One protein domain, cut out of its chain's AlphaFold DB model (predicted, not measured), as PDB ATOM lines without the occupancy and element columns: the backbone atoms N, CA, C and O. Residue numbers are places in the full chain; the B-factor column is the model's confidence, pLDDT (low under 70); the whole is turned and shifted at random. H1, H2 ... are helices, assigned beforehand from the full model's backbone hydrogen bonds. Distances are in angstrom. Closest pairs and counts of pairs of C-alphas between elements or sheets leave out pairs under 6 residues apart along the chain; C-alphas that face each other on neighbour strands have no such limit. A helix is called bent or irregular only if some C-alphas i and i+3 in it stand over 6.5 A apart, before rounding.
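Overview. This is residues 1 to 140 of the 142 residues of an uncharacterized protein of Gordonia spumicola (UniProt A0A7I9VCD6). A long helix, H4, makes the length of the model, and a helical hairpin of H1 and H2 packs on it through H2, which is sandwiched between H1 and H4. H3 touches no helix, and residues 67 to 83, most of them in H3, stick out; near residue 102 a sharp kink in H4 turns its first residues aside. The printed part has 140 residues with four named helices, H1, H2, H3 and H4 in that order, and no named strand: the class is all helix. It is only just loose, close to compact, with a radius of gyration of the C-alphas of 17.6 A, and only just elongated, spanning 56 by 28 by 27 A.

Along the chain. Find C-alpha 7 at (-19.448, -26.778, 12.261); from there H1, residues 7 to 25, runs 26.2 A. H2, residues 46 to 65, runs 28.5 A, and H3, residues 73 to 87, runs 20.6 A. H4, residues 94 to 140, spans 52.2 A and ends at C-alpha 140, (-19.274, -22.040, -9.950). H4 is irregular, with C-alphas 99 and 102 9.3 A apart, and has a kink of 100 degrees near residue 102.

Arrangement. Look first at Ala 17 and Gly 58, whose C-alphas, 4.1 A apart, are the closest where H1 and H2 touch. This hairpin runs opposite ways at a steep tilt of 43 degrees. H4 touches H2 with residues 117 to 128 alone, the same way at a steep tilt of 42 degrees; the closest C-alphas, of Ile 60 and Leu 128, are 6.1 A apart. H1 and H4 are apart, and H3 is apart from H1, H2 and H4. In H1, H2 and H3 every O i to N i+4 pair is within hydrogen-bond range; in H4, 35 of 43 are.

Size, cuts and confidence. The C-alphas of Gly 101 and Val 140, the two farthest apart, are 55.8 A apart. The printed part has no cut; the 20-residue link from H1 to H2 is long. The mean pLDDT of the printed part is 70.4, and 67 residues are under 70, among them residues 64 to 110.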
ATOM      1  N   MET A   1     -26.781 -24.399   1.279       59.78
ATOM      2  CA  MET A   1     -25.890 -23.243   1.525       59.78
ATOM      3  C   MET A   1     -25.656 -22.943   3.005       59.78
ATOM      4  O   MET A   1     -24.584 -23.280   3.471       59.78
ATOM      5  N   LEU A   2     -26.614 -22.422   3.794       62.97
ATOM      6  CA  LEU A   2     -26.444 -22.372   5.271       62.97
ATOM      7  C   LEU A   2     -26.321 -23.786   5.876       62.97
ATOM      8  O   LEU A   2     -25.534 -24.018   6.784       62.97
ATOM      9  N   ARG A   3     -27.039 -24.759   5.298       65.31
ATOM     10  CA  ARG A   3     -26.914 -26.193   5.619       65.31
ATOM     11  C   ARG A   3     -25.577 -26.838   5.220       65.31
ATOM     12  O   ARG A   3     -25.284 -27.912   5.716       65.31
ATOM     13  N   GLU A   4     -24.791 -26.214   4.340       72.88
ATOM     14  CA  GLU A   4     -23.484 -26.740   3.888       72.88
ATOM     15  C   GLU A   4     -22.320 -26.137   4.691       72.88
ATOM     16  O   GLU A   4     -21.156 -26.430   4.435       72.88
ATOM     17  N   TRP A   5     -22.610 -25.247   5.644       75.25
ATOM     18  CA  TRP A   5     -21.582 -24.639   6.475       75.25
ATOM     19  C   TRP A   5     -20.966 -25.667   7.418       75.25
ATOM     20  O   TRP A   5     -21.674 -26.401   8.107       75.25
ATOM     21  N   SER A   6     -19.634 -25.666   7.486       80.12
ATOM     22  CA  SER A   6     -18.902 -26.453   8.470       80.12
ATOM     23  C   SER A   6     -19.307 -26.061   9.894       80.12
ATOM     24  O   SER A   6     -19.671 -24.913  10.166       80.12
ATOM     25  N   LEU A   7     -19.199 -27.006  10.831       81.81
ATOM     26  CA  LEU A   7     -19.448 -26.778  12.261       81.81
ATOM     27  C   LEU A   7     -18.683 -25.556  12.798       81.81
ATOM     28  O   LEU A   7     -19.233 -24.757  13.548       81.81
ATOM     29  N   VAL A   8     -17.450 -25.348  12.327       79.00
ATOM     30  CA  VAL A   8     -16.620 -24.184  12.675       79.00
ATOM     31  C   VAL A   8     -17.283 -22.862  12.268       79.00
ATOM     32  O   VAL A   8     -17.274 -21.913  13.048       79.00
ATOM     33  N   ARG A   9     -17.910 -22.785  11.084       80.00
ATOM     34  CA  ARG A   9     -18.631 -21.579  10.630       80.00
ATOM     35  C   ARG A   9     -19.820 -21.260  11.529       80.00
ATOM     36  O   ARG A   9     -20.033 -20.096  11.858       80.00
ATOM     37  N   TRP A  10     -20.563 -22.280  11.951       82.69
ATOM     38  CA  TRP A  10     -21.678 -22.107  12.882       82.69
ATOM     39  C   TRP A  10     -21.216 -21.651  14.265       82.69
ATOM     40  O   TRP A  10     -21.819 -20.740  14.825       82.69
ATOM     41  N   VAL A  11     -20.116 -22.208  14.776       84.88
ATOM     42  CA  VAL A  11     -19.527 -21.781  16.054       84.88
ATOM     43  C   VAL A  11     -19.066 -20.325  15.981       84.88
ATOM     44  O   VAL A  11     -19.414 -19.533  16.850       84.88
ATOM     45  N   VAL A  12     -18.349 -19.932  14.924       81.69
ATOM     46  CA  VAL A  12     -17.907 -18.541  14.740       81.69
ATOM     47  C   VAL A  12     -19.099 -17.589  14.623       81.69
ATOM     48  O   VAL A  12     -19.090 -16.526  15.246       81.69
ATOM     49  N   ALA A  13     -20.140 -17.961  13.873       85.69
ATOM     50  CA  ALA A  13     -21.366 -17.170  13.766       85.69
ATOM     51  C   ALA A  13     -22.062 -17.009  15.125       85.69
ATOM     52  O   ALA A  13     -22.470 -15.904  15.469       85.69
ATOM     53  N   ALA A  14     -22.156 -18.084  15.913       86.38
ATOM     54  CA  ALA A  14     -22.752 -18.056  17.243       86.38
ATOM     55  C   ALA A  14     -21.946 -17.168  18.202       86.38
ATOM     56  O   ALA A  14     -22.507 -16.256  18.799       86.38
ATOM     57  N   VAL A  15     -20.626 -17.361  18.283       86.75
ATOM     58  CA  VAL A  15     -19.740 -16.570  19.153       86.75
ATOM     59  C   VAL A  15     -19.801 -15.084  18.799       86.75
ATOM     60  O   VAL A  15     -19.936 -14.238  19.683       86.75
ATOM     61  N   THR A  16     -19.741 -14.747  17.509       82.75
ATOM     62  CA  THR A  16     -19.818 -13.348  17.061       82.75
ATOM     63  C   THR A  16     -21.203 -12.744  17.286       82.75
ATOM     64  O   THR A  16     -21.284 -11.600  17.729       82.75
ATOM     65  N   ALA A  17     -22.285 -13.498  17.068       85.19
ATOM     66  CA  ALA A  17     -23.640 -13.056  17.395       85.19
ATOM     67  C   ALA A  17     -23.798 -12.779  18.897       85.19
ATOM     68  O   ALA A  17     -24.324 -11.732  19.266       85.19
ATOM     69  N   THR A  18     -23.297 -13.663  19.765       86.88
ATOM     70  CA  THR A  18     -23.310 -13.457  21.220       86.88
ATOM     71  C   THR A  18     -22.507 -12.220  21.610       86.88
ATOM     72  O   THR A  18     -23.003 -11.392  22.369       86.88
ATOM     73  N   ALA A  19     -21.305 -12.039  21.056       84.06
ATOM     74  CA  ALA A  19     -20.477 -10.868  21.334       84.06
ATOM     75  C   ALA A  19     -21.169  -9.555  20.927       84.06
ATOM     76  O   ALA A  19     -21.208  -8.615  21.719       84.06
ATOM     77  N   ILE A  20     -21.771  -9.499  19.730       79.94
ATOM     78  CA  ILE A  20     -22.559  -8.344  19.264       79.94
ATOM     79  C   ILE A  20     -23.772  -8.123  20.177       79.94
ATOM     80  O   ILE A  20     -24.036  -6.997  20.597       79.94
ATOM     81  N   GLY A  21     -24.490  -9.198  20.510       82.81
ATOM     82  CA  GLY A  21     -25.653  -9.166  21.387       82.81
ATOM     83  C   GLY A  21     -25.328  -8.568  22.752       82.81
ATOM     84  O   GLY A  21     -26.038  -7.671  23.190       82.81
ATOM     85  N   LEU A  22     -24.232  -8.989  23.387       82.12
ATOM     86  CA  LEU A  22     -23.774  -8.455  24.674       82.12
ATOM     87  C   LEU A  22     -23.288  -7.007  24.559       82.12
ATOM     88  O   LEU A  22     -23.696  -6.161  25.353       82.12
ATOM     89  N   ALA A  23     -22.470  -6.703  23.548       76.88
ATOM     90  CA  ALA A  23     -21.932  -5.361  23.327       76.88
ATOM     91  C   ALA A  23     -23.028  -4.316  23.075       76.88
ATOM     92  O   ALA A  23     -22.855  -3.155  23.429       76.88
ATOM     93  N   VAL A  24     -24.159  -4.719  22.489       75.56
ATOM     94  CA  VAL A  24     -25.334  -3.855  22.317       75.56
ATOM     95  C   VAL A  24     -26.257  -3.931  23.532       75.56
ATOM     96  O   VAL A  24     -26.702  -2.898  24.023       75.56
ATOM     97  N   GLY A  25     -26.551  -5.129  24.035       71.88
ATOM     98  CA  GLY A  25     -27.574  -5.405  25.049       71.88
ATOM     99  C   GLY A  25     -27.246  -4.874  26.443       71.88
ATOM    100  O   GLY A  25     -28.147  -4.389  27.125       71.88
ATOM    101  N   ILE A  26     -25.967  -4.901  26.837       71.75
ATOM    102  CA  ILE A  26     -25.500  -4.394  28.137       71.75
ATOM    103  C   ILE A  26     -25.630  -2.862  28.221       71.75
ATOM    104  O   ILE A  26     -26.375  -2.383  29.075       71.75
ATOM    105  N   PRO A  27     -24.998  -2.053  27.340       63.88
ATOM    106  CA  PRO A  27     -25.102  -0.593  27.438       63.88
ATOM    107  C   PRO A  27     -26.495  -0.072  27.073       63.88
ATOM    108  O   PRO A  27     -26.876   1.023  27.479       63.88
ATOM    109  N   SER A  28     -27.275  -0.840  26.304       65.75
ATOM    110  CA  SER A  28     -28.670  -0.505  26.032       65.75
ATOM    111  C   SER A  28     -29.624  -0.949  27.140       65.75
ATOM    112  O   SER A  28     -30.815  -0.737  26.979       65.75
ATOM    113  N   GLY A  29     -29.171  -1.546  28.246       67.50
ATOM    114  CA  GLY A  29     -30.060  -1.979  29.331       67.50
ATOM    115  C   GLY A  29     -31.211  -2.877  28.874       67.50
ATOM    116  O   GLY A  29     -32.271  -2.864  29.486       67.50
ATOM    117  N   LEU A  30     -31.038  -3.598  27.757       71.44
ATOM    118  CA  LEU A  30     -31.934  -4.694  27.382       71.44
ATOM    119  C   LEU A  30     -31.683  -5.908  28.278       71.44
ATOM    120  O   LEU A  30     -32.586  -6.711  28.492       71.44
ATOM    121  N   ILE A  31     -30.442  -6.036  28.751       72.12
ATOM    122  CA  ILE A  31     -30.012  -7.017  29.738       72.12
ATOM    123  C   ILE A  31     -29.924  -6.289  31.076       72.12
ATOM    124  O   ILE A  31     -29.141  -5.343  31.211       72.12
ATOM    125  N   ASP A  32     -30.703  -6.745  32.052       70.19
ATOM    126  CA  ASP A  32     -30.644  -6.210  33.406       70.19
ATOM    127  C   ASP A  32     -29.264  -6.497  34.002       70.19
ATOM    128  O   ASP A  32     -28.845  -7.644  34.160       70.19
ATOM    129  N   THR A  33     -28.524  -5.431  34.301       68.38
ATOM    130  CA  THR A  33     -27.213  -5.516  34.943       68.38
ATOM    131  C   THR A  33     -27.161  -4.527  36.103       68.38
ATOM    132  O   THR A  33     -27.706  -3.430  35.995       68.38
ATOM    133  N   PRO A  34     -26.468  -4.852  37.210       64.75
ATOM    134  CA  PRO A  34     -26.385  -3.964  38.375       64.75
ATOM    135  C   PRO A  34     -25.648  -2.641  38.091       64.75
ATOM    136  O   PRO A  34     -25.642  -1.741  38.923       64.75
ATOM    137  N   TRP A  35     -25.028  -2.516  36.916       61.12
ATOM    138  CA  TRP A  35     -24.230  -1.370  36.491       61.12
ATOM    139  C   TRP A  35     -25.045  -0.307  35.738       61.12
ATOM    140  O   TRP A  35     -24.572   0.819  35.595       61.12
ATOM    141  N   TYR A  36     -26.239  -0.641  35.233       58.38
ATOM    142  CA  TYR A  36     -27.025   0.258  34.388       58.38
ATOM    143  C   TYR A  36     -28.529   0.097  34.623       58.38
ATOM    144  O   TYR A  36     -29.108  -0.947  34.337       58.38
ATOM    145  N   SER A  37     -29.168   1.170  35.094       56.50
ATOM    146  CA  SER A  37     -30.623   1.271  35.226       56.50
ATOM    147  C   SER A  37     -31.158   2.254  34.192       56.50
ATOM    148  O   SER A  37     -30.713   3.403  34.130       56.50
ATOM    149  N   ARG A  38     -32.129   1.826  33.379       60.12
ATOM    150  CA  ARG A  38     -32.797   2.716  32.420       60.12
ATOM    151  C   ARG A  38     -33.870   3.565  33.087       60.12
ATOM    152  O   ARG A  38     -34.603   3.094  33.944       60.12
ATOM    153  N   MET A  39     -34.004   4.805  32.612       55.41
ATOM    154  CA  MET A  39     -35.116   5.701  32.962       55.41
ATOM    155  C   MET A  39     -36.385   5.446  32.127       55.41
ATOM    156  O   MET A  39     -37.451   5.936  32.484       55.41
ATOM    157  N   THR A  40     -36.294   4.707  31.014       62.16
ATOM    158  CA  THR A  40     -37.415   4.443  30.098       62.16
ATOM    159  C   THR A  40     -37.657   2.942  29.905       62.16
ATOM    160  O   THR A  40     -36.690   2.185  29.769       62.16
ATOM    161  N   PRO A  41     -38.929   2.495  29.869       67.31
ATOM    162  CA  PRO A  41     -39.264   1.080  29.764       67.31
ATOM    163  C   PRO A  41     -38.871   0.498  28.400       67.31
ATOM    164  O   PRO A  41     -39.010   1.141  27.355       67.31
ATOM    165  N   THR A  42     -38.385  -0.744  28.402       71.44
ATOM    166  CA  THR A  42     -38.100  -1.491  27.176       71.44
ATOM    167  C   THR A  42     -39.405  -1.922  26.515       71.44
ATOM    168  O   THR A  42     -40.238  -2.616  27.090       71.44
ATOM    169  N   LEU A  43     -39.592  -1.511  25.261       81.69
ATOM    170  CA  LEU A  43     -40.700  -1.996  24.446       81.69
ATOM    171  C   LEU A  43     -40.444  -3.449  24.033       81.69
ATOM    172  O   LEU A  43     -39.320  -3.818  23.690       81.69
ATOM    173  N   TRP A  44     -41.503  -4.255  23.993       81.19
ATOM    174  CA  TRP A  44     -41.433  -5.676  23.638       81.19
ATOM    175  C   TRP A  44     -40.780  -5.928  22.268       81.19
ATOM    176  O   TRP A  44     -40.095  -6.931  22.093       81.19
ATOM    177  N   TRP A  45     -40.935  -5.006  21.309       78.88
ATOM    178  CA  TRP A  45     -40.381  -5.125  19.955       78.88
ATOM    179  C   TRP A  45     -38.861  -4.899  19.888       78.88
ATOM    180  O   TRP A  45     -38.229  -5.287  18.906       78.88
ATOM    181  N   ASN A  46     -38.244  -4.346  20.937       80.19
ATOM    182  CA  ASN A  46     -36.791  -4.173  20.985       80.19
ATOM    183  C   ASN A  46     -36.059  -5.520  21.046       80.19
ATOM    184  O   ASN A  46     -35.027  -5.681  20.398       80.19
ATOM    185  N   TYR A  47     -36.603  -6.500  21.774       81.50
ATOM    186  CA  TYR A  47     -36.011  -7.833  21.917       81.50
ATOM    187  C   TYR A  47     -35.886  -8.600  20.588       81.50
ATOM    188  O   TYR A  47     -34.778  -9.049  20.282       81.50
ATOM    189  N   PRO A  48     -36.940  -8.741  19.753       85.19
ATOM    190  CA  PRO A  48     -36.822  -9.451  18.482       85.19
ATOM    191  C   PRO A  48     -35.896  -8.735  17.493       85.19
ATOM    192  O   PRO A  48     -35.147  -9.400  16.781       85.19
ATOM    193  N   ILE A  49     -35.883  -7.398  17.466       83.56
ATOM    194  CA  ILE A  49     -34.979  -6.634  16.592       83.56
ATOM    195  C   ILE A  49     -33.525  -6.770  17.043       83.56
ATOM    196  O   ILE A  49     -32.639  -6.970  16.208       83.56
ATOM    197  N   TRP A  50     -33.269  -6.685  18.348       84.69
ATOM    198  CA  TRP A  50     -31.942  -6.898  18.918       84.69
ATOM    199  C   TRP A  50     -31.417  -8.292  18.575       84.69
ATOM    200  O   TRP A  50     -30.313  -8.419  18.041       84.69
ATOM    201  N   LEU A  51     -32.245  -9.322  18.777       86.69
ATOM    202  CA  LEU A  51     -31.898 -10.698  18.441       86.69
ATOM    203  C   LEU A  51     -31.622 -10.859  16.940       86.69
ATOM    204  O   LEU A  51     -30.589 -11.407  16.562       86.69
ATOM    205  N   ALA A  52     -32.501 -10.336  16.079       85.38
ATOM    206  CA  ALA A  52     -32.322 -10.392  14.629       85.38
ATOM    207  C   ALA A  52     -31.020  -9.708  14.188       85.38
ATOM    208  O   ALA A  52     -30.273 -10.255  13.379       85.38
ATOM    209  N   THR A  53     -30.713  -8.541  14.756       82.25
ATOM    210  CA  THR A  53     -29.495  -7.783  14.448       82.25
ATOM    211  C   THR A  53     -28.240  -8.539  14.882       82.25
ATOM    212  O   THR A  53     -27.292  -8.642  14.104       82.25
ATOM    213  N   ALA A  54     -28.244  -9.119  16.087       85.12
ATOM    214  CA  ALA A  54     -27.136  -9.925  16.594       85.12
ATOM    215  C   ALA A  54     -26.889 -11.164  15.718       85.12
ATOM    216  O   ALA A  54     -25.755 -11.418  15.305       85.12
ATOM    217  N   VAL A  55     -27.952 -11.894  15.364       87.62
ATOM    218  CA  VAL A  55     -27.873 -13.091  14.511       87.62
ATOM    219  C   VAL A  55     -27.377 -12.741  13.106       87.62
ATOM    220  O   VAL A  55     -26.426 -13.353  12.620       87.62
ATOM    221  N   LEU A  56     -27.975 -11.741  12.451       83.25
ATOM    222  CA  LEU A  56     -27.568 -11.320  11.107       83.25
ATOM    223  C   LEU A  56     -26.123 -10.805  11.095       83.25
ATOM    224  O   LEU A  56     -25.358 -11.154  10.195       83.25
ATOM    225  N   GLY A  57     -25.729 -10.036  12.111       80.94
ATOM    226  CA  GLY A  57     -24.357  -9.571  12.290       80.94
ATOM    227  C   GLY A  57     -23.362 -10.725  12.427       80.94
ATOM    228  O   GLY A  57     -22.348 -10.739  11.730       80.94
ATOM    229  N   GLY A  58     -23.682 -11.731  13.249       82.44
ATOM    230  CA  GLY A  58     -22.851 -12.926  13.414       82.44
ATOM    231  C   GLY A  58     -22.708 -13.743  12.126       82.44
ATOM    232  O   GLY A  58     -21.603 -14.135  11.752       82.44
ATOM    233  N   LEU A  59     -23.794 -13.923  11.367       84.25
ATOM    234  CA  LEU A  59     -23.760 -14.601  10.061       84.25
ATOM    235  C   LEU A  59     -22.897 -13.843   9.033       84.25
ATOM    236  O   LEU A  59     -22.130 -14.447   8.274       84.25
ATOM    237  N   ILE A  60     -22.975 -12.508   9.014       81.38
ATOM    238  CA  ILE A  60     -22.125 -11.668   8.158       81.38
ATOM    239  C   ILE A  60     -20.654 -11.737   8.608       81.38
ATOM    240  O   ILE A  60     -19.755 -11.776   7.767       81.38
ATOM    241  N   ALA A  61     -20.376 -11.789   9.910       79.75
ATOM    242  CA  ALA A  61     -19.015 -11.928  10.425       79.75
ATOM    243  C   ALA A  61     -18.400 -13.289  10.050       79.75
ATOM    244  O   ALA A  61     -17.281 -13.340   9.534       79.75
ATOM    245  N   ALA A  62     -19.159 -14.379  10.196       81.25
ATOM    246  CA  ALA A  62     -18.726 -15.727   9.817       81.25
ATOM    247  C   ALA A  62     -18.351 -15.837   8.327       81.25
ATOM    248  O   ALA A  62     -17.396 -16.531   7.974       81.25
ATOM    249  N   THR A  63     -19.039 -15.101   7.447       75.00
ATOM    250  CA  THR A  63     -18.689 -15.052   6.015       75.00
ATOM    251  C   THR A  63     -17.405 -14.256   5.729       75.00
ATOM    252  O   THR A  63     -16.788 -14.460   4.687       75.00
ATOM    253  N   TYR A  64     -16.945 -13.363   6.624       68.56
ATOM    254  CA  TYR A  64     -15.655 -12.654   6.482       68.56
ATOM    255  C   TYR A  64     -14.458 -13.476   6.948       68.56
ATOM    256  O   TYR A  64     -13.409 -13.404   6.319       68.56
ATOM    257  N   ILE A  65     -14.606 -14.269   8.005       65.88
ATOM    258  CA  ILE A  65     -13.469 -14.952   8.638       65.88
ATOM    259  C   ILE A  65     -12.860 -16.038   7.729       65.88
ATOM    260  O   ILE A  65     -11.667 -16.310   7.813       65.88
ATOM    261  N   GLN A  66     -13.624 -16.589   6.779       56.97
ATOM    262  CA  GLN A  66     -13.091 -17.515   5.767       56.97
ATOM    263  C   GLN A  66     -12.312 -16.804   4.638       56.97
ATOM    264  O   GLN A  66     -11.444 -17.400   4.004       56.97
ATOM    265  N   ALA A  67     -12.602 -15.527   4.371       52.66
ATOM    266  CA  ALA A  67     -12.013 -14.763   3.275       52.66
ATOM    267  C   ALA A  67     -10.800 -13.959   3.767       52.66
ATOM    268  O   ALA A  67     -10.864 -12.741   3.818       52.66
ATOM    269  N   ARG A  68      -9.726 -14.673   4.133       40.81
ATOM    270  CA  ARG A  68      -8.365 -14.201   4.472       40.81
ATOM    271  C   ARG A  68      -8.243 -12.990   5.418       40.81
ATOM    272  O   ARG A  68      -8.697 -11.884   5.155       40.81
ATOM    273  N   THR A  69      -7.464 -13.200   6.474       47.38
ATOM    274  CA  THR A  69      -6.808 -12.193   7.319       47.38
ATOM    275  C   THR A  69      -6.482 -10.908   6.547       47.38
ATOM    276  O   THR A  69      -5.581 -10.894   5.711       47.38
ATOM    277  N   ALA A  70      -7.205  -9.822   6.817       40.62
ATOM    278  CA  ALA A  70      -6.873  -8.504   6.293       40.62
ATOM    279  C   ALA A  70      -6.953  -7.464   7.423       40.62
ATOM    280  O   ALA A  70      -7.990  -7.373   8.087       40.62
ATOM    281  N   PRO A  71      -5.934  -6.602   7.599       41.78
ATOM    282  CA  PRO A  71      -5.893  -5.538   8.612       41.78
ATOM    283  C   PRO A  71      -6.894  -4.387   8.347       41.78
ATOM    284  O   PRO A  71      -6.787  -3.295   8.889       41.78
ATOM    285  N   ARG A  72      -7.921  -4.612   7.516       47.62
ATOM    286  CA  ARG A  72      -8.960  -3.629   7.171       47.62
ATOM    287  C   ARG A  72     -10.111  -3.580   8.187       47.62
ATOM    288  O   ARG A  72     -11.002  -2.740   8.057       47.62
ATOM    289  N   MET A  73     -10.091  -4.468   9.185       49.59
ATOM    290  CA  MET A  73     -11.088  -4.541  10.255       49.59
ATOM    291  C   MET A  73     -11.045  -3.312  11.171       49.59
ATOM    292  O   MET A  73     -12.102  -2.830  11.558       49.59
ATOM    293  N   GLU A  74      -9.866  -2.732  11.417       52.19
ATOM    294  CA  GLU A  74      -9.707  -1.563  12.295       52.19
ATOM    295  C   GLU A  74     -10.493  -0.345  11.802       52.19
ATOM    296  O   GLU A  74     -11.332   0.181  12.522       52.19
ATOM    297  N   LYS A  75     -10.306   0.082  10.544       51.19
ATOM    298  CA  LYS A  75     -10.992   1.278  10.014       51.19
ATOM    299  C   LYS A  75     -12.513   1.127   9.989       51.19
ATOM    300  O   LYS A  75     -13.227   2.094  10.232       51.19
ATOM    301  N   LYS A  76     -13.018  -0.081   9.707       57.91
ATOM    302  CA  LYS A  76     -14.461  -0.359   9.759       57.91
ATOM    303  C   LYS A  76     -14.971  -0.413  11.195       57.91
ATOM    304  O   LYS A  76     -16.064   0.084  11.440       57.91
ATOM    305  N   LEU A  77     -14.195  -0.966  12.124       59.19
ATOM    306  CA  LEU A  77     -14.539  -0.998  13.541       59.19
ATOM    307  C   LEU A  77     -14.598   0.420  14.113       59.19
ATOM    308  O   LEU A  77     -15.615   0.768  14.690       59.19
ATOM    309  N   TRP A  78     -13.598   1.268  13.858       53.19
ATOM    310  CA  TRP A  78     -13.599   2.672  14.288       53.19
ATOM    311  C   TRP A  78     -14.738   3.482  13.665       53.19
ATOM    312  O   TRP A  78     -15.361   4.275  14.359       53.19
ATOM    313  N   ALA A  79     -15.070   3.252  12.391       61.00
ATOM    314  CA  ALA A  79     -16.237   3.877  11.765       61.00
ATOM    315  C   ALA A  79     -17.560   3.384  12.378       61.00
ATOM    316  O   ALA A  79     -18.454   4.181  12.635       61.00
ATOM    317  N   THR A  80     -17.672   2.086  12.666       64.44
ATOM    318  CA  THR A  80     -18.869   1.493  13.287       64.44
ATOM    319  C   THR A  80     -19.038   1.975  14.725       64.44
ATOM    320  O   THR A  80     -20.127   2.382  15.107       64.44
ATOM    321  N   VAL A  81     -17.953   1.990  15.503       62.72
ATOM    322  CA  VAL A  81     -17.904   2.509  16.877       62.72
ATOM    323  C   VAL A  81     -18.165   4.016  16.885       62.72
ATOM    324  O   VAL A  81     -18.958   4.485  17.688       62.72
ATOM    325  N   GLY A  82     -17.583   4.772  15.950       59.94
ATOM    326  CA  GLY A  82     -17.810   6.209  15.792       59.94
ATOM    327  C   GLY A  82     -19.258   6.548  15.435       59.94
ATOM    328  O   GLY A  82     -19.851   7.421  16.061       59.94
ATOM    329  N   SER A  83     -19.874   5.820  14.499       61.50
ATOM    330  CA  SER A  83     -21.305   5.962  14.200       61.50
ATOM    331  C   SER A  83     -22.185   5.517  15.367       61.50
ATOM    332  O   SER A  83     -23.176   6.179  15.658       61.50
ATOM    333  N   ALA A  84     -21.825   4.442  16.073       62.00
ATOM    334  CA  ALA A  84     -22.556   3.982  17.249       62.00
ATOM    335  C   ALA A  84     -22.481   4.983  18.412       62.00
ATOM    336  O   ALA A  84     -23.464   5.148  19.118       62.00
ATOM    337  N   LEU A  85     -21.361   5.690  18.586       57.06
ATOM    338  CA  LEU A  85     -21.211   6.772  19.566       57.06
ATOM    339  C   LEU A  85     -21.934   8.055  19.131       57.06
ATOM    340  O   LEU A  85     -22.494   8.755  19.968       57.06
ATOM    341  N   ALA A  86     -21.958   8.355  17.831       57.59
ATOM    342  CA  ALA A  86     -22.666   9.516  17.294       57.59
ATOM    343  C   ALA A  86     -24.197   9.359  17.364       57.59
ATOM    344  O   ALA A  86     -24.903  10.330  17.633       57.59
ATOM    345  N   VAL A  87     -24.702   8.140  17.133       55.56
ATOM    346  CA  VAL A  87     -26.138   7.797  17.118       55.56
ATOM    347  C   VAL A  87     -26.620   7.247  18.470       55.56
ATOM    348  O   VAL A  87     -27.816   7.269  18.765       55.56
ATOM    349  N   GLY A  88     -25.708   6.748  19.304       53.66
ATOM    350  CA  GLY A  88     -26.005   6.092  20.572       53.66
ATOM    351  C   GLY A  88     -26.690   7.037  21.543       53.66
ATOM    352  O   GLY A  88     -26.051   7.948  22.050       53.66
ATOM    353  N   CYS A  89     -27.985   6.784  21.774       58.84
ATOM    354  CA  CYS A  89     -28.920   7.563  22.586       58.84
ATOM    355  C   CYS A  89     -28.711   9.086  22.418       58.84
ATOM    356  O   CYS A  89     -27.839   9.650  23.072       58.84
ATOM    357  N   PRO A  90     -29.518   9.812  21.624       53.16
ATOM    358  CA  PRO A  90     -29.359  11.267  21.464       53.16
ATOM    359  C   PRO A  90     -29.389  12.036  22.801       53.16
ATOM    360  O   PRO A  90     -28.897  13.155  22.876       53.16
ATOM    361  N   VAL A  91     -29.900  11.405  23.865       54.94
ATOM    362  CA  VAL A  91     -29.873  11.874  25.258       54.94
ATOM    363  C   VAL A  91     -28.505  11.686  25.948       54.94
ATOM    364  O   VAL A  91     -28.132  12.469  26.813       54.94
ATOM    365  N   CYS A  92     -27.734  10.662  25.579       53.22
ATOM    366  CA  CYS A  92     -26.375  10.414  26.074       53.22
ATOM    367  C   CYS A  92     -25.319  11.266  25.347       53.22
ATOM    368  O   CYS A  92     -24.242  11.504  25.898       53.22
ATOM    369  N   ASN A  93     -25.615  11.770  24.143       57.84
ATOM    370  CA  ASN A  93     -24.752  12.723  23.449       57.84
ATOM    371  C   ASN A  93     -25.006  14.147  23.974       57.84
ATOM    372  O   ASN A  93     -25.918  14.841  23.519       57.84
ATOM    373  N   LYS A  94     -24.168  14.597  24.921       58.66
ATOM    374  CA  LYS A  94     -24.254  15.936  25.539       58.66
ATOM    375  C   LYS A  94     -24.355  17.077  24.519       58.66
ATOM    376  O   LYS A  94     -25.009  18.072  24.808       58.66
ATOM    377  N   VAL A  95     -23.744  16.932  23.341       56.94
ATOM    378  CA  VAL A  95     -23.788  17.946  22.275       56.94
ATOM    379  C   VAL A  95     -25.173  18.008  21.630       56.94
ATOM    380  O   VAL A  95     -25.709  19.092  21.428       56.94
ATOM    381  N   VAL A  96     -25.798  16.858  21.368       58.12
ATOM    382  CA  VAL A  96     -27.159  16.791  20.808       58.12
ATOM    383  C   VAL A  96     -28.186  17.304  21.817       58.12
ATOM    384  O   VAL A  96     -29.071  18.076  21.449       58.12
ATOM    385  N   VAL A  97     -28.030  16.957  23.100       62.50
ATOM    386  CA  VAL A  97     -28.879  17.490  24.179       62.50
ATOM    387  C   VAL A  97     -28.746  19.006  24.305       62.50
ATOM    388  O   VAL A  97     -29.759  19.679  24.471       62.50
ATOM    389  N   ALA A  98     -27.532  19.549  24.199       66.31
ATOM    390  CA  ALA A  98     -27.305  20.989  24.293       66.31
ATOM    391  C   ALA A  98     -27.961  21.778  23.145       66.31
ATOM    392  O   ALA A  98     -28.382  22.909  23.357       66.31
ATOM    393  N   VAL A  99     -28.069  21.188  21.949       63.84
ATOM    394  CA  VAL A  99     -28.625  21.856  20.759       63.84
ATOM    395  C   VAL A  99     -30.145  21.682  20.635       63.84
ATOM    396  O   VAL A  99     -30.830  22.616  20.232       63.84
ATOM    397  N   VAL A 100     -30.687  20.502  20.963       64.19
ATOM    398  CA  VAL A 100     -32.099  20.143  20.693       64.19
ATOM    399  C   VAL A 100     -32.956  20.090  21.968       64.19
ATOM    400  O   VAL A 100     -34.184  20.157  21.905       64.19
ATOM    401  N   GLY A 101     -32.327  19.989  23.144       66.06
ATOM    402  CA  GLY A 101     -33.008  19.742  24.413       66.06
ATOM    403  C   GLY A 101     -33.517  18.299  24.548       66.06
ATOM    404  O   GLY A 101     -33.830  17.617  23.571       66.06
ATOM    405  N   VAL A 102     -33.623  17.817  25.791       60.62
ATOM    406  CA  VAL A 102     -34.048  16.432  26.100       60.62
ATOM    407  C   VAL A 102     -35.462  16.147  25.571       60.62
ATOM    408  O   VAL A 102     -35.729  15.072  25.035       60.62
ATOM    409  N   SER A 103     -36.351  17.138  25.654       58.88
ATOM    410  CA  SER A 103     -37.756  17.018  25.255       58.88
ATOM    411  C   SER A 103     -37.959  17.013  23.735       58.88
ATOM    412  O   SER A 103     -38.808  16.274  23.246       58.88
ATOM    413  N   GLY A 104     -37.170  17.784  22.976       60.56
ATOM    414  CA  GLY A 104     -37.252  17.826  21.510       60.56
ATOM    415  C   GLY A 104     -36.657  16.582  20.845       60.56
ATOM    416  O   GLY A 104     -37.167  16.102  19.836       60.56
ATOM    417  N   ALA A 105     -35.612  16.006  21.448       61.78
ATOM    418  CA  ALA A 105     -35.012  14.774  20.949       61.78
ATOM    419  C   ALA A 105     -35.968  13.580  21.086       61.78
ATOM    420  O   ALA A 105     -36.091  12.791  20.153       61.78
ATOM    421  N   LEU A 106     -36.671  13.449  22.217       61.06
ATOM    422  CA  LEU A 106     -37.527  12.291  22.492       61.06
ATOM    423  C   LEU A 106     -38.824  12.270  21.666       61.06
ATOM    424  O   LEU A 106     -39.246  11.191  21.261       61.06
ATOM    425  N   THR A 107     -39.433  13.420  21.362       66.06
ATOM    426  CA  THR A 107     -40.692  13.484  20.588       66.06
ATOM    427  C   THR A 107     -40.512  13.129  19.115       66.06
ATOM    428  O   THR A 107     -41.403  12.528  18.520       66.06
ATOM    429  N   VAL A 108     -39.354  13.449  18.532       69.81
ATOM    430  CA  VAL A 108     -39.030  13.122  17.135       69.81
ATOM    431  C   VAL A 108     -38.435  11.719  17.011       69.81
ATOM    432  O   VAL A 108     -38.761  10.990  16.075       69.81
ATOM    433  N   TRP A 109     -37.588  11.297  17.958       67.06
ATOM    434  CA  TRP A 109     -36.926   9.991  17.876       67.06
ATOM    435  C   TRP A 109     -37.814   8.811  18.252       67.06
ATOM    436  O   TRP A 109     -37.705   7.767  17.610       67.06
ATOM    437  N   ALA A 110     -38.681   8.950  19.258       69.75
ATOM    438  CA  ALA A 110     -39.558   7.861  19.681       69.75
ATOM    439  C   ALA A 110     -40.409   7.270  18.530       69.75
ATOM    440  O   ALA A 110     -40.429   6.045  18.400       69.75
ATOM    441  N   PRO A 111     -41.054   8.069  17.648       75.06
ATOM    442  CA  PRO A 111     -41.817   7.518  16.523       75.06
ATOM    443  C   PRO A 111     -40.939   7.006  15.370       75.06
ATOM    444  O   PRO A 111     -41.362   6.121  14.628       75.06
ATOM    445  N   LEU A 112     -39.716   7.523  15.208       76.88
ATOM    446  CA  LEU A 112     -38.823   7.137  14.108       76.88
ATOM    447  C   LEU A 112     -38.052   5.834  14.383       76.88
ATOM    448  O   LEU A 112     -37.717   5.096  13.454       76.88
ATOM    449  N   GLN A 113     -37.778   5.542  15.658       73.38
ATOM    450  CA  GLN A 113     -37.051   4.354  16.120       73.38
ATOM    451  C   GLN A 113     -37.519   3.025  15.499       73.38
ATOM    452  O   GLN A 113     -36.660   2.307  14.980       73.38
ATOM    453  N   PRO A 114     -38.819   2.669  15.493       78.06
ATOM    454  CA  PRO A 114     -39.260   1.397  14.919       78.06
ATOM    455  C   PRO A 114     -39.023   1.319  13.405       78.06
ATOM    456  O   PRO A 114     -38.632   0.267  12.900       78.06
ATOM    457  N   ILE A 115     -39.180   2.429  12.675       82.06
ATOM    458  CA  ILE A 115     -38.950   2.474  11.224       82.06
ATOM    459  C   ILE A 115     -37.466   2.245  10.926       82.06
ATOM    460  O   ILE A 115     -37.117   1.373  10.130       82.06
ATOM    461  N   LEU A 116     -36.583   2.985  11.603       79.00
ATOM    462  CA  LEU A 116     -35.136   2.840  11.438       79.00
ATOM    463  C   LEU A 116     -34.653   1.436  11.799       79.00
ATOM    464  O   LEU A 116     -33.780   0.887  11.126       79.00
ATOM    465  N   ALA A 117     -35.237   0.840  12.837       78.19
ATOM    466  CA  ALA A 117     -34.925  -0.511  13.258       78.19
ATOM    467  C   ALA A 117     -35.298  -1.547  12.183       78.19
ATOM    468  O   ALA A 117     -34.459  -2.361  11.793       78.19
ATOM    469  N   VAL A 118     -36.516  -1.469  11.635       83.88
ATOM    470  CA  VAL A 118     -36.970  -2.352  10.547       83.88
ATOM    471  C   VAL A 118     -36.111  -2.180   9.294       83.88
ATOM    472  O   VAL A 118     -35.662  -3.171   8.718       83.88
ATOM    473  N   VAL A 119     -35.821  -0.937   8.896       83.50
ATOM    474  CA  VAL A 119     -34.964  -0.639   7.736       83.50
ATOM    475  C   VAL A 119     -33.559  -1.211   7.934       83.50
ATOM    476  O   VAL A 119     -33.011  -1.822   7.018       83.50
ATOM    477  N   SER A 120     -32.992  -1.080   9.133       76.69
ATOM    478  CA  SER A 120     -31.665  -1.616   9.449       76.69
ATOM    479  C   SER A 120     -31.620  -3.141   9.322       76.69
ATOM    480  O   SER A 120     -30.729  -3.677   8.663       76.69
ATOM    481  N   VAL A 121     -32.604  -3.847   9.889       83.50
ATOM    482  CA  VAL A 121     -32.706  -5.313   9.781       83.50
ATOM    483  C   VAL A 121     -32.896  -5.743   8.324       83.50
ATOM    484  O   VAL A 121     -32.236  -6.681   7.872       83.50
ATOM    485  N   ALA A 122     -33.733  -5.034   7.559       85.88
ATOM    486  CA  ALA A 122     -33.947  -5.315   6.141       85.88
ATOM    487  C   ALA A 122     -32.657  -5.152   5.320       85.88
ATOM    488  O   ALA A 122     -32.312  -6.028   4.523       85.88
ATOM    489  N   LEU A 123     -31.903  -4.073   5.551       82.31
ATOM    490  CA  LEU A 123     -30.617  -3.830   4.893       82.31
ATOM    491  C   LEU A 123     -29.570  -4.889   5.257       82.31
ATOM    492  O   LEU A 123     -28.846  -5.353   4.374       82.31
ATOM    493  N   LEU A 124     -29.506  -5.318   6.522       78.88
ATOM    494  CA  LEU A 124     -28.622  -6.404   6.960       78.88
ATOM    495  C   LEU A 124     -28.989  -7.735   6.293       78.88
ATOM    496  O   LEU A 124     -28.109  -8.437   5.790       78.88
ATOM    497  N   GLY A 125     -30.284  -8.058   6.227       82.88
ATOM    498  CA  GLY A 125     -30.782  -9.235   5.520       82.88
ATOM    499  C   GLY A 125     -30.416  -9.212   4.034       82.88
ATOM    500  O   GLY A 125     -29.892 -10.191   3.503       82.88
ATOM    501  N   TRP A 126     -30.602  -8.068   3.374       85.88
ATOM    502  CA  TRP A 126     -30.242  -7.881   1.969       85.88
ATOM    503  C   TRP A 126     -28.732  -7.985   1.718       85.88
ATOM    504  O   TRP A 126     -28.299  -8.635   0.762       85.88
ATOM    505  N   ALA A 127     -27.910  -7.398   2.590       81.81
ATOM    506  CA  ALA A 127     -26.457  -7.495   2.507       81.81
ATOM    507  C   ALA A 127     -25.985  -8.951   2.641       81.81
ATOM    508  O   ALA A 127     -25.155  -9.410   1.847       81.81
ATOM    509  N   LEU A 128     -26.556  -9.701   3.591       81.69
ATOM    510  CA  LEU A 128     -26.280 -11.126   3.762       81.69
ATOM    511  C   LEU A 128     -26.684 -11.926   2.514       81.69
ATOM    512  O   LEU A 128     -25.896 -12.736   2.024       81.69
ATOM    513  N   GLN A 129     -27.868 -11.666   1.950       83.44
ATOM    514  CA  GLN A 129     -28.333 -12.321   0.723       83.44
ATOM    515  C   GLN A 129     -27.396 -12.071  -0.460       83.44
ATOM    516  O   GLN A 129     -26.962 -13.025  -1.109       83.44
ATOM    517  N   ARG A 130     -27.039 -10.808  -0.730       82.88
ATOM    518  CA  ARG A 130     -26.105 -10.463  -1.815       82.88
ATOM    519  C   ARG A 130     -24.764 -11.155  -1.648       82.88
ATOM    520  O   ARG A 130     -24.169 -11.601  -2.627       82.88
ATOM    521  N   ARG A 131     -24.297 -11.269  -0.410       78.75
ATOM    522  CA  ARG A 131     -23.019 -11.899  -0.119       78.75
ATOM    523  C   ARG A 131     -23.035 -13.405  -0.347       78.75
ATOM    524  O   ARG A 131     -22.134 -13.917  -1.003       78.75
ATOM    525  N   LEU A 132     -24.077 -14.090   0.119       80.19
ATOM    526  CA  LEU A 132     -24.265 -15.515  -0.151       80.19
ATOM    527  C   LEU A 132     -24.395 -15.783  -1.658       80.19
ATOM    528  O   LEU A 132     -23.840 -16.753  -2.159       80.19
ATOM    529  N   GLN A 133     -25.069 -14.908  -2.413       79.62
ATOM    530  CA  GLN A 133     -25.126 -15.011  -3.877       79.62
ATOM    531  C   GLN A 133     -23.759 -14.790  -4.545       79.62
ATOM    532  O   GLN A 133     -23.442 -15.472  -5.518       79.62
ATOM    533  N   GLY A 134     -22.941 -13.870  -4.025       73.31
ATOM    534  CA  GLY A 134     -21.562 -13.664  -4.473       73.31
ATOM    535  C   GLY A 134     -20.685 -14.903  -4.268       73.31
ATOM    536  O   GLY A 134     -20.008 -15.319  -5.203       73.31
ATOM    537  N   GLU A 135     -20.771 -15.548  -3.097       71.44
ATOM    538  CA  GLU A 135     -20.070 -16.816  -2.830       71.44
ATOM    539  C   GLU A 135     -20.467 -17.913  -3.841       71.44
ATOM    540  O   GLU A 135     -19.594 -18.642  -4.305       71.44
ATOM    541  N   ARG A 136     -21.745 -17.995  -4.257       68.88
ATOM    542  CA  ARG A 136     -22.188 -18.967  -5.285       68.88
ATOM    543  C   ARG A 136     -21.503 -18.754  -6.627       68.88
ATOM    544  O   ARG A 136     -21.076 -19.717  -7.248       68.88
ATOM    545  N   ARG A 137     -21.435 -17.506  -7.097       67.19
ATOM    546  CA  ARG A 137     -20.887 -17.194  -8.427       67.19
ATOM    547  C   ARG A 137     -19.395 -17.499  -8.506       67.19
ATOM    548  O   ARG A 137     -18.947 -18.002  -9.526       67.19
ATOM    549  N   CYS A 138     -18.653 -17.251  -7.429       63.38
ATOM    550  CA  CYS A 138     -17.237 -17.609  -7.361       63.38
ATOM    551  C   CYS A 138     -17.013 -19.124  -7.240       63.38
ATOM    552  O   CYS A 138     -16.058 -19.619  -7.818       63.38
ATOM    553  N   ALA A 139     -17.889 -19.860  -6.546       60.53
ATOM    554  CA  ALA A 139     -17.789 -21.319  -6.436       60.53
ATOM    555  C   ALA A 139     -18.151 -22.073  -7.730       60.53
ATOM    556  O   ALA A 139     -17.746 -23.213  -7.892       60.53
ATOM    557  N   VAL A 140     -18.927 -21.461  -8.634       58.66
ATOM    558  CA  VAL A 140     -19.274 -22.040  -9.950       58.66
ATOM    559  C   VAL A 140     -18.228 -21.702 -11.024       58.66
ATOM    560  O   VAL A 140     -18.177 -22.365 -12.055       58.66
TER     561      VAL A 140